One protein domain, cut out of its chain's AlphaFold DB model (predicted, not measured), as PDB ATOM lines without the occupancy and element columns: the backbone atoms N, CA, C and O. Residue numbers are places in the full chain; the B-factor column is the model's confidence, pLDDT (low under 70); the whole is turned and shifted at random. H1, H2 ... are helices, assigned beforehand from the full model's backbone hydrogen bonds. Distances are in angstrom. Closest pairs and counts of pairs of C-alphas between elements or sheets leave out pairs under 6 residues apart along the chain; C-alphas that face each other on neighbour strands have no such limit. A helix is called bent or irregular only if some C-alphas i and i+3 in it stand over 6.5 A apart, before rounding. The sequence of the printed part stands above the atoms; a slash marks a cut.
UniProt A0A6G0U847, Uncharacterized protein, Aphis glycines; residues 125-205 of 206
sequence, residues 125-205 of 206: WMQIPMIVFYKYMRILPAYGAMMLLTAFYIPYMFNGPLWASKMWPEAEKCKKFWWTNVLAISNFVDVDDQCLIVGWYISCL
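Overview. This is residues 125 to 205 of the 206 residues of an uncharacterized protein of Aphis glycines (UniProt A0A6G0U847). A long helical hairpin, with H1 kinked and H2 folding back along its later part, is joined by a short helix, H3, near both. The first residues, 125 to 131, stick out free at one end and help make the length. The printed part has 81 residues, with three named helices in the order H1, H2, H3 and no named strand; its class is all helix. It is loose, with a radius of gyration of the C-alphas of 14.6 A, and a rod spanning 54 by 23 by 17 A.

Arrangement. H1, residues 127 to 156, has a kink of 39 degrees near residue 150. It touches H2, residues 161 to 182, closest at the C-alphas of Ala 151 and Ala 171, 4.2 A apart. The two form a helical hairpin, running opposite ways at a shallow tilt of 27 degrees. H2 has a kink of 65 degrees near residue 176. H3, residues 197 to 205, is close to H2 but not clearly touching, the closest C-alphas being those of Asn 181 and Ser 203, 7.4 A apart. H2 and H3 run the same way at a shallow tilt of 24 degrees. H1 and H3 are near each other, with 11 pairs of C-alphas within 10 A. O i to N i+4 pairs are within hydrogen-bond range in 21 of 26 cases in H1, 13 of 18 in H2 and 1 of 5 in H3, where 4 of 6 O i to N i+3 pairs are.

Along the chain. H1 begins at C-alpha 127, (-51.008, 15.105, 6.057), and is 44.2 A long. H2 begins at C-alpha 161, (-23.265, -26.467, 18.787), and is 31.1 A long. H3, 15.2 A long, ends at C-alpha 205, (-42.158, 3.753, 16.886). H1 is only just irregular, with C-alphas 151 and 154 7.0 A apart; H2 is irregular at C-alphas 176 and 179, 8.0 A apart, and H3 at 198 and 201, 7.4 A apart.

Size, cuts and confidence. The two C-alphas farthest apart are those of Trp 125 and Pro 161, 54.1 A. The printed part has no cut. H1 to H2 is a tight link and H2 to H3 a long one, residues 183 to 196. Mean pLDDT of the printed part is 85.7; residue 125 is under 70.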
ATOM      1  N   TRP A 125     -56.069  16.914   8.208       67.44
ATOM      2  CA  TRP A 125     -55.789  15.691   8.984       67.44
ATOM      3  C   TRP A 125     -55.161  14.558   8.144       67.44
ATOM      4  O   TRP A 125     -54.534  13.660   8.693       67.44
ATOM      5  N   MET A 126     -55.266  14.642   6.812       71.38
ATOM      6  CA  MET A 126     -54.642  13.761   5.818       71.38
ATOM      7  C   MET A 126     -53.101  13.838   5.756       71.38
ATOM      8  O   MET A 126     -52.468  12.889   5.303       71.38
ATOM      9  N   GLN A 127     -52.468  14.938   6.181       74.00
ATOM     10  CA  GLN A 127     -51.008  15.105   6.057       74.00
ATOM     11  C   GLN A 127     -50.220  14.413   7.176       74.00
ATOM     12  O   GLN A 127     -49.090  13.984   6.957       74.00
ATOM     13  N   ILE A 128     -50.829  14.238   8.350       77.19
ATOM     14  CA  ILE A 128     -50.228  13.526   9.484       77.19
ATOM     15  C   ILE A 128     -49.931  12.052   9.135       77.19
ATOM     16  O   ILE A 128     -48.769  11.654   9.253       77.19
ATOM     17  N   PRO A 129     -50.893  11.238   8.642       81.88
ATOM     18  CA  PRO A 129     -50.611   9.853   8.267       81.88
ATOM     19  C   PRO A 129     -49.622   9.747   7.099       81.88
ATOM     20  O   PRO A 129     -48.841   8.802   7.056       81.88
ATOM     21  N   MET A 130     -49.574  10.730   6.194       82.50
ATOM     22  CA  MET A 130     -48.584  10.764   5.110       82.50
ATOM     23  C   MET A 130     -47.148  10.920   5.641       82.50
ATOM     24  O   MET A 130     -46.236  10.242   5.165       82.50
ATOM     25  N   ILE A 131     -46.944  11.769   6.655       80.06
ATOM     26  CA  ILE A 131     -45.641  11.956   7.314       80.06
ATOM     27  C   ILE A 131     -45.211  10.677   8.047       80.06
ATOM     28  O   ILE A 131     -44.059  10.254   7.924       80.06
ATOM     29  N   VAL A 132     -46.134  10.038   8.774       81.88
ATOM     30  CA  VAL A 132     -45.877   8.767   9.476       81.88
ATOM     31  C   VAL A 132     -45.533   7.658   8.481       81.88
ATOM     32  O   VAL A 132     -44.529   6.967   8.650       81.88
ATOM     33  N   PHE A 133     -46.287   7.547   7.386       85.94
ATOM     34  CA  PHE A 133     -46.028   6.572   6.327       85.94
ATOM     35  C   PHE A 133     -44.652   6.766   5.677       85.94
ATOM     36  O   PHE A 133     -43.905   5.805   5.506       85.94
ATOM     37  N   TYR A 134     -44.265   8.006   5.366       85.19
ATOM     38  CA  TYR A 134     -42.947   8.291   4.789       85.19
ATOM     39  C   TYR A 134     -41.806   7.934   5.753       85.19
ATOM     40  O   TYR A 134     -40.785   7.372   5.349       85.19
ATOM     41  N   LYS A 135     -41.986   8.213   7.052       83.88
ATOM     42  CA  LYS A 135     -41.045   7.808   8.106       83.88
ATOM     43  C   LYS A 135     -40.930   6.282   8.179       83.88
ATOM     44  O   LYS A 135     -39.814   5.769   8.250       83.88
ATOM     45  N   TYR A 136     -42.053   5.569   8.112       86.00
ATOM     46  CA  TYR A 136     -42.075   4.109   8.128       86.00
ATOM     47  C   TYR A 136     -41.335   3.507   6.932       86.00
ATOM     48  O   TYR A 136     -40.406   2.719   7.105       86.00
ATOM     49  N   MET A 137     -41.660   3.973   5.724       88.38
ATOM     50  CA  MET A 137     -41.014   3.543   4.482       88.38
ATOM     51  C   MET A 137     -39.503   3.806   4.468       88.38
ATOM     52  O   MET A 137     -38.763   3.083   3.807       88.38
ATOM     53  N   ARG A 138     -39.017   4.810   5.211       88.69
ATOM     54  CA  ARG A 138     -37.581   5.081   5.369       88.69
ATOM     55  C   ARG A 138     -36.872   4.081   6.292       88.69
ATOM     56  O   ARG A 138     -35.701   3.790   6.061       88.69
ATOM     57  N   ILE A 139     -37.538   3.582   7.333       87.56
ATOM     58  CA  ILE A 139     -36.961   2.650   8.324       87.56
ATOM     59  C   ILE A 139     -37.041   1.199   7.829       87.56
ATOM     60  O   ILE A 139     -36.111   0.413   8.035       87.56
ATOM     61  N   LEU A 140     -38.117   0.868   7.114       89.19
ATOM     62  CA  LEU A 140     -38.397  -0.458   6.576       89.19
ATOM     63  C   LEU A 140     -37.237  -1.118   5.796       89.19
ATOM     64  O   LEU A 140     -36.986  -2.291   6.058       89.19
ATOM     65  N   PRO A 141     -36.489  -0.450   4.888       90.06
ATOM     66  CA  PRO A 141     -35.428  -1.113   4.123       90.06
ATOM     67  C   PRO A 141     -34.269  -1.591   5.001       90.06
ATOM     68  O   PRO A 141     -33.750  -2.685   4.788       90.06
ATOM     69  N   ALA A 142     -33.882  -0.809   6.012       90.94
ATOM     70  CA  ALA A 142     -32.829  -1.208   6.942       90.94
ATOM     71  C   ALA A 142     -33.287  -2.382   7.819       90.94
ATOM     72  O   ALA A 142     -32.543  -3.343   8.010       90.94
ATOM     73  N   TYR A 143     -34.531  -2.336   8.305       89.50
ATOM     74  CA  TYR A 143     -35.086  -3.412   9.124       89.50
ATOM     75  C   TYR A 143     -35.289  -4.708   8.324       89.50
ATOM     76  O   TYR A 143     -34.908  -5.788   8.771       89.50
ATOM     77  N   GLY A 144     -35.794  -4.594   7.095       90.38
ATOM     78  CA  GLY A 144     -35.932  -5.708   6.162       90.38
ATOM     79  C   GLY A 144     -34.587  -6.337   5.801       90.38
ATOM     80  O   GLY A 144     -34.481  -7.560   5.771       90.38
ATOM     81  N   ALA A 145     -33.533  -5.537   5.607       91.81
ATOM     82  CA  ALA A 145     -32.188  -6.065   5.377       91.81
ATOM     83  C   ALA A 145     -31.689  -6.904   6.566       91.81
ATOM     84  O   ALA A 145     -31.190  -8.008   6.365       91.81
ATOM     85  N   MET A 146     -31.883  -6.434   7.803       90.31
ATOM     86  CA  MET A 146     -31.520  -7.201   9.006       90.31
ATOM     87  C   MET A 146     -32.322  -8.502   9.127       90.31
ATOM     88  O   MET A 146     -31.776  -9.545   9.490       90.31
ATOM     89  N   MET A 147     -33.602  -8.474   8.763       90.81
ATOM     90  CA  MET A 147     -34.457  -9.659   8.731       90.81
ATOM     91  C   MET A 147     -34.016 -10.682   7.679       90.81
ATOM     92  O   MET A 147     -33.962 -11.876   7.949       90.81
ATOM     93  N   LEU A 148     -33.623 -10.227   6.489       91.56
ATOM     94  CA  LEU A 148     -33.086 -11.108   5.452       91.56
ATOM     95  C   LEU A 148     -31.741 -11.711   5.861       91.56
ATOM     96  O   LEU A 148     -31.514 -12.907   5.674       91.56
ATOM     97  N   LEU A 149     -30.858 -10.911   6.462       91.44
ATOM     98  CA  LEU A 149     -29.579 -11.401   6.969       91.44
ATOM     99  C   LEU A 149     -29.784 -12.463   8.051       91.44
ATOM    100  O   LEU A 149     -29.147 -13.513   7.998       91.44
ATOM    101  N   THR A 150     -30.690 -12.231   8.999       88.69
ATOM    102  CA  THR A 150     -30.995 -13.192  10.072       88.69
ATOM    103  C   THR A 150     -31.666 -14.463   9.554       88.69
ATOM    104  O   THR A 150     -31.339 -15.544  10.032       88.69
ATOM    105  N   ALA A 151     -32.525 -14.369   8.538       90.81
ATOM    106  CA  ALA A 151     -33.195 -15.531   7.956       90.81
ATOM    107  C   ALA A 151     -32.288 -16.392   7.054       90.81
ATOM    108  O   ALA A 151     -32.466 -17.611   7.000       90.81
ATOM    109  N   PHE A 152     -31.342 -15.780   6.329       91.00
ATOM    110  CA  PHE A 152     -30.592 -16.467   5.266       91.00
ATOM    111  C   PHE A 152     -29.078 -16.494   5.443       91.00
ATOM    112  O   PHE A 152     -28.462 -17.453   4.998       91.00
ATOM    113  N   TYR A 153     -28.460 -15.476   6.044       91.44
ATOM    114  CA  TYR A 153     -26.998 -15.355   6.089       91.44
ATOM    115  C   TYR A 153     -26.412 -15.807   7.428       91.44
ATOM    116  O   TYR A 153     -25.543 -16.673   7.485       91.44
ATOM    117  N   ILE A 154     -26.934 -15.254   8.522       89.06
ATOM    118  CA  ILE A 154     -26.478 -15.516   9.885       89.06
ATOM    119  C   ILE A 154     -26.492 -17.018  10.252       89.06
ATOM    120  O   ILE A 154     -25.467 -17.470  10.762       89.06
ATOM    121  N   PRO A 155     -27.516 -17.849   9.950       88.19
ATOM    122  CA  PRO A 155     -27.481 -19.273  10.314       88.19
ATOM    123  C   PRO A 155     -26.262 -20.039   9.774       88.19
ATOM    124  O   PRO A 155     -25.823 -20.980  10.427       88.19
ATOM    125  N   TYR A 156     -25.665 -19.601   8.660       88.44
ATOM    126  CA  TYR A 156     -24.492 -20.241   8.049       88.44
ATOM    127  C   TYR A 156     -23.147 -19.598   8.427       88.44
ATOM    128  O   TYR A 156     -22.101 -20.080   8.000       88.44
ATOM    129  N   MET A 157     -23.145 -18.504   9.197       88.56
ATOM    130  CA  MET A 157     -21.927 -17.732   9.480       88.56
ATOM    131  C   MET A 157     -20.986 -18.433  10.472       88.56
ATOM    132  O   MET A 157     -19.769 -18.280  10.382       88.56
ATOM    133  N   PHE A 158     -21.533 -19.209  11.412       84.44
ATOM    134  CA  PHE A 158     -20.771 -19.863  12.477       84.44
ATOM    135  C   PHE A 158     -21.173 -21.332  12.636       84.44
ATOM    136  O   PHE A 158     -22.339 -21.688  12.499       84.44
ATOM    137  N   ASN A 159     -20.210 -22.185  12.994       81.19
ATOM    138  CA  ASN A 159     -20.403 -23.631  13.163       81.19
ATOM    139  C   ASN A 159     -20.234 -24.048  14.632       81.19
ATOM    140  O   ASN A 159     -19.330 -24.806  14.977       81.19
ATOM    141  N   GLY A 160     -21.075 -23.503  15.516       82.50
ATOM    142  CA  GLY A 160     -21.085 -23.839  16.945       82.50
ATOM    143  C   GLY A 160     -22.285 -24.714  17.342       82.50
ATOM    144  O   GLY A 160     -23.376 -24.508  16.809       82.50
ATOM    145  N   PRO A 161     -22.149 -25.634  18.319       79.81
ATOM    146  CA  PRO A 161     -23.265 -26.467  18.787       79.81
ATOM    147  C   PRO A 161     -24.413 -25.631  19.379       79.81
ATOM    148  O   PRO A 161     -25.582 -25.877  19.091       79.81
ATOM    149  N   LEU A 162     -24.086 -24.571  20.129       80.62
ATOM    150  CA  LEU A 162     -25.077 -23.614  20.635       80.62
ATOM    151  C   LEU A 162     -25.676 -22.755  19.515       80.62
ATOM    152  O   LEU A 162     -26.875 -22.481  19.528       80.62
ATOM    153  N   TRP A 163     -24.861 -22.374  18.528       81.50
ATOM    154  CA  TRP A 163     -25.294 -21.555  17.399       81.50
ATOM    155  C   TRP A 163     -26.390 -22.243  16.592       81.50
ATOM    156  O   TRP A 163     -27.444 -21.655  16.366       81.50
ATOM    157  N   ALA A 164     -26.181 -23.513  16.232       84.25
ATOM    158  CA  ALA A 164     -27.170 -24.271  15.482       84.25
ATOM    159  C   ALA A 164     -28.492 -24.403  16.261       84.25
ATOM    160  O   ALA A 164     -29.565 -24.181  15.704       84.25
ATOM    161  N   SER A 165     -28.419 -24.673  17.568       86.25
ATOM    162  CA  SER A 165     -29.616 -24.824  18.407       86.25
ATOM    163  C   SER A 165     -30.455 -23.546  18.544       86.25
ATOM    164  O   SER A 165     -31.662 -23.632  18.746       86.25
ATOM    165  N   LYS A 166     -29.837 -22.360  18.442       84.81
ATOM    166  CA  LYS A 166     -30.517 -21.068  18.628       84.81
ATOM    167  C   LYS A 166     -30.871 -20.386  17.312       84.81
ATOM    168  O   LYS A 166     -31.965 -19.855  17.190       84.81
ATOM    169  N   MET A 167     -29.980 -20.410  16.326       88.56
ATOM    170  CA  MET A 167     -30.139 -19.611  15.114       88.56
ATOM    171  C   MET A 167     -31.086 -20.245  14.085       88.56
ATOM    172  O   MET A 167     -31.807 -19.523  13.403       88.56
ATOM    173  N   TRP A 168     -31.130 -21.581  13.977       87.44
ATOM    174  CA  TRP A 168     -32.026 -22.267  13.035       87.44
ATOM    175  C   TRP A 168     -33.517 -22.068  13.352       87.44
ATOM    176  O   TRP A 168     -34.253 -21.702  12.434       87.44
ATOM    177  N   PRO A 169     -33.978 -22.234  14.611       89.75
ATOM    178  CA  PRO A 169     -35.366 -21.941  14.963       89.75
ATOM    179  C   PRO A 169     -35.741 -20.481  14.691       89.75
ATOM    180  O   PRO A 169     -36.799 -20.214  14.130       89.75
ATOM    181  N   GLU A 170     -34.858 -19.539  15.028       87.44
ATOM    182  CA  GLU A 170     -35.087 -18.107  14.799       87.44
ATOM    183  C   GLU A 170     -35.180 -17.759  13.306       87.44
ATOM    184  O   GLU A 170     -36.066 -17.011  12.889       87.44
ATOM    185  N   ALA A 171     -34.325 -18.353  12.471       90.31
ATOM    186  CA  ALA A 171     -34.389 -18.176  11.024       90.31
ATOM    187  C   ALA A 171     -35.707 -18.706  10.432       90.31
ATOM    188  O   ALA A 171     -36.292 -18.065   9.556       90.31
ATOM    189  N   GLU A 172     -36.202 -19.848  10.916       90.81
ATOM    190  CA  GLU A 172     -37.450 -20.446  10.432       90.81
ATOM    191  C   GLU A 172     -38.680 -19.624  10.841       90.81
ATOM    192  O   GLU A 172     -39.552 -19.346  10.011       90.81
ATOM    193  N   LYS A 173     -38.707 -19.124  12.084       89.94
ATOM    194  CA  LYS A 173     -39.723 -18.163  12.542       89.94
ATOM    195  C   LYS A 173     -39.720 -16.906  11.684       89.94
ATOM    196  O   LYS A 173     -40.782 -16.468  11.244       89.94
ATOM    197  N   CYS A 174     -38.543 -16.363  11.365       89.56
ATOM    198  CA  CYS A 174     -38.442 -15.214  10.471       89.56
ATOM    199  C   CYS A 174     -38.970 -15.482   9.068       89.56
ATOM    200  O   CYS A 174     -39.693 -14.645   8.536       89.56
ATOM    201  N   LYS A 175     -38.731 -16.656   8.484       89.88
ATOM    202  CA  LYS A 175     -39.321 -17.007   7.180       89.88
ATOM    203  C   LYS A 175     -40.844 -17.154   7.229       89.88
ATOM    204  O   LYS A 175     -41.505 -16.849   6.239       89.88
ATOM    205  N   LYS A 176     -41.409 -17.592   8.356       90.12
ATOM    206  CA  LYS A 176     -42.859 -17.789   8.522       90.12
ATOM    207  C   LYS A 176     -43.607 -16.498   8.875       90.12
ATOM    208  O   LYS A 176     -44.688 -16.246   8.342       90.12
ATOM    209  N   PHE A 177     -43.029 -15.666   9.738       88.56
ATOM    210  CA  PHE A 177     -43.672 -14.486  10.328       88.56
ATOM    211  C   PHE A 177     -43.026 -13.151   9.919       88.56
ATOM    212  O   PHE A 177     -43.291 -12.130  10.542       88.56
ATOM    213  N   TRP A 178     -42.217 -13.092   8.854       89.06
ATOM    214  CA  TRP A 178     -41.633 -11.825   8.364       89.06
ATOM    215  C   TRP A 178     -42.679 -10.719   8.133       89.06
ATOM    216  O   TRP A 178     -42.434  -9.542   8.399       89.06
ATOM    217  N   TRP A 179     -43.867 -11.099   7.658       88.06
ATOM    218  CA  TRP A 179     -44.944 -10.177   7.313       88.06
ATOM    219  C   TRP A 179     -45.484  -9.416   8.531       88.06
ATOM    220  O   TRP A 179     -45.905  -8.273   8.386       88.06
ATOM    221  N   THR A 180     -45.423  -9.989   9.738       87.94
ATOM    222  CA  THR A 180     -45.913  -9.329  10.965       87.94
ATOM    223  C   THR A 180     -45.030  -8.139  11.336       87.94
ATOM    224  O   THR A 180     -45.523  -7.089  11.743       87.94
ATOM    225  N   ASN A 181     -43.726  -8.264  11.101       86.75
ATOM    226  CA  ASN A 181     -42.749  -7.194  11.259       86.75
ATOM    227  C   ASN A 181     -42.873  -6.110  10.174       86.75
ATOM    228  O   ASN A 181     -42.736  -4.924  10.473       86.75
ATOM    229  N   VAL A 182     -43.176  -6.495   8.930       87.44
ATOM    230  CA  VAL A 182     -43.429  -5.560   7.810       87.44
ATOM    231  C   VAL A 182     -44.776  -4.838   7.932       87.44
ATOM    232  O   VAL A 182     -44.981  -3.801   7.312       87.44
ATOM    233  N   LEU A 183     -45.700  -5.361   8.732       86.88
ATOM    234  CA  LEU A 183     -46.951  -4.684   9.070       86.88
ATOM    235  C   LEU A 183     -46.894  -3.962  10.425       86.88
ATOM    236  O   LEU A 183     -47.902  -3.401  10.837       86.88
ATOM    237  N   ALA A 184     -45.741  -3.964  11.110       83.62
ATOM    238  CA  ALA A 184     -45.564  -3.377  12.443       83.62
ATOM    239  C   ALA A 184     -46.550  -3.914  13.510       83.62
ATOM    240  O   ALA A 184     -46.895  -3.220  14.461       83.62
ATOM    241  N   ILE A 185     -46.990  -5.169  13.375       87.06
ATOM    242  CA  ILE A 185     -47.914  -5.844  14.309       87.06
ATOM    243  C   ILE A 185     -47.241  -6.979  15.086       87.06
ATOM    244  O   ILE A 185     -47.920  -7.808  15.688       87.06
ATOM    245  N   SER A 186     -45.908  -7.034  15.093       85.19
ATOM    246  CA  SER A 186     -45.158  -8.102  15.768       85.19
ATOM    247  C   SER A 186     -45.456  -8.198  17.269       85.19
ATOM    248  O   SER A 186     -45.455  -9.300  17.802       85.19
ATOM    249  N   ASN A 187     -45.817  -7.089  17.928       85.19
ATOM    250  CA  ASN A 187     -46.197  -7.064  19.348       85.19
ATOM    251  C   ASN A 187     -47.491  -7.832  19.677       85.19
ATOM    252  O   ASN A 187     -47.726  -8.139  20.840       85.19
ATOM    253  N   PHE A 188     -48.337  -8.121  18.685       85.56
ATOM    254  CA  PHE A 188     -49.576  -8.888  18.875       85.56
ATOM    255  C   PHE A 188     -49.393 -10.392  18.645       85.56
ATOM    256  O   PHE A 188     -50.332 -11.161  18.834       85.56
ATOM    257  N   VAL A 189     -48.206 -10.804  18.202       85.75
ATOM    258  CA  VAL A 189     -47.829 -12.205  18.013       85.75
ATOM    259  C   VAL A 189     -47.188 -12.704  19.302       85.75
ATOM    260  O   VAL A 189     -46.448 -11.952  19.942       85.75
ATOM    261  N   ASP A 190     -47.452 -13.958  19.665       84.69
ATOM    262  CA  ASP A 190     -46.805 -14.598  20.810       84.69
ATOM    263  C   ASP A 190     -45.281 -14.509  20.712       84.69
ATOM    264  O   ASP A 190     -44.702 -14.672  19.636       84.69
ATOM    265  N   VAL A 191     -44.629 -14.266  21.851       81.62
ATOM    266  CA  VAL A 191     -43.178 -14.016  21.935       81.62
ATOM    267  C   VAL A 191     -42.367 -15.165  21.327       81.62
ATOM    268  O   VAL A 191     -41.334 -14.931  20.704       81.62
ATOM    269  N   ASP A 192     -42.864 -16.398  21.441       82.38
ATOM    270  CA  ASP A 192     -42.214 -17.587  20.889       82.38
ATOM    271  C   ASP A 192     -42.235 -17.638  19.354       82.38
ATOM    272  O   ASP A 192     -41.329 -18.225  18.761       82.38
ATOM    273  N   ASP A 193     -43.208 -16.991  18.710       84.69
ATOM    274  CA  ASP A 193     -43.397 -16.958  17.253       84.69
ATOM    275  C   ASP A 193     -42.895 -15.651  16.609       84.69
ATOM    276  O   ASP A 193     -42.927 -15.486  15.384       84.69
ATOM    277  N   GLN A 194     -42.401 -14.706  17.411       84.75
ATOM    278  CA  GLN A 194     -41.879 -13.440  16.911       84.75
ATOM    279  C   GLN A 194     -40.578 -13.643  16.129       84.75
ATOM    280  O   GLN A 194     -39.616 -14.255  16.586       84.75
ATOM    281  N   CYS A 195     -40.527 -13.055  14.937       85.25
ATOM    282  CA  CYS A 195     -39.279 -12.891  14.209       85.25
ATOM    283  C   CYS A 195     -38.530 -11.682  14.768       85.25
ATOM    284  O   CYS A 195     -39.101 -10.592  14.799       85.25
ATOM    285  N   LEU A 196     -37.258 -11.864  15.143       83.50
ATOM    286  CA  LEU A 196     -36.401 -10.805  15.690       83.50
ATOM    287  C   LEU A 196     -36.977 -10.185  16.971       83.50
ATOM    288  O   LEU A 196     -37.484  -9.065  16.959       83.50
ATOM    289  N   ILE A 197     -36.807 -10.871  18.105       81.62
ATOM    290  CA  ILE A 197     -37.315 -10.397  19.404       81.62
ATOM    291  C   ILE A 197     -36.860  -8.973  19.747       81.62
ATOM    292  O   ILE A 197     -37.638  -8.201  20.282       81.62
ATOM    293  N   VAL A 198     -35.635  -8.579  19.377       80.44
ATOM    294  CA  VAL A 198     -35.094  -7.229  19.624       80.44
ATOM    295  C   VAL A 198     -35.834  -6.154  18.817       80.44
ATOM    296  O   VAL A 198     -35.827  -4.996  19.207       80.44
ATOM    297  N   GLY A 199     -36.502  -6.508  17.718       83.00
ATOM    298  CA  GLY A 199     -37.197  -5.574  16.829       83.00
ATOM    299  C   GLY A 199     -38.554  -5.067  17.331       83.00
ATOM    300  O   GLY A 199     -39.149  -4.212  16.679       83.00
ATOM    301  N   TRP A 200     -39.037  -5.541  18.485       85.00
ATOM    302  CA  TRP A 200     -40.344  -5.188  19.063       85.00
ATOM    303  C   TRP A 200     -40.597  -3.672  19.166       85.00
ATOM    304  O   TRP A 200     -41.705  -3.192  18.914       85.00
ATOM    305  N   TYR A 201     -39.552  -2.894  19.471       83.62
ATOM    306  CA  TYR A 201     -39.654  -1.444  19.647       83.62
ATOM    307  C   TYR A 201     -39.990  -0.703  18.346       83.62
ATOM    308  O   TYR A 201     -40.541   0.396  18.390       83.62
ATOM    309  N   ILE A 202     -39.678  -1.282  17.181       84.31
ATOM    310  CA  ILE A 202     -39.958  -0.670  15.873       84.31
ATOM    311  C   ILE A 202     -41.466  -0.592  15.652       84.31
ATOM    312  O   ILE A 202     -41.952   0.425  15.167       84.31
ATOM    313  N   SER A 203     -42.203  -1.614  16.088       84.56
ATOM    314  CA  SER A 203     -43.664  -1.645  16.038       84.56
ATOM    315  C   SER A 203     -44.316  -0.593  16.949       84.56
ATOM    316  O   SER A 203     -45.447  -0.201  16.703       84.56
ATOM    317  N   CYS A 204     -43.608  -0.092  17.970       81.06
ATOM    318  CA  CYS A 204     -44.076   1.004  18.833       81.06
ATOM    319  C   CYS A 204     -43.689   2.403  18.313       81.06
ATOM    320  O   CYS A 204     -44.205   3.409  18.793       81.06
ATOM    321  N   LEU A 205     -42.726   2.491  17.387       77.75
ATOM    322  CA  LEU A 205     -42.158   3.753  16.886       77.75
ATOM    323  C   LEU A 205     -42.966   4.385  15.736       77.75
ATOM    324  O   LEU A 205     -42.693   5.528  15.326       77.75
TER     325      LEU A 205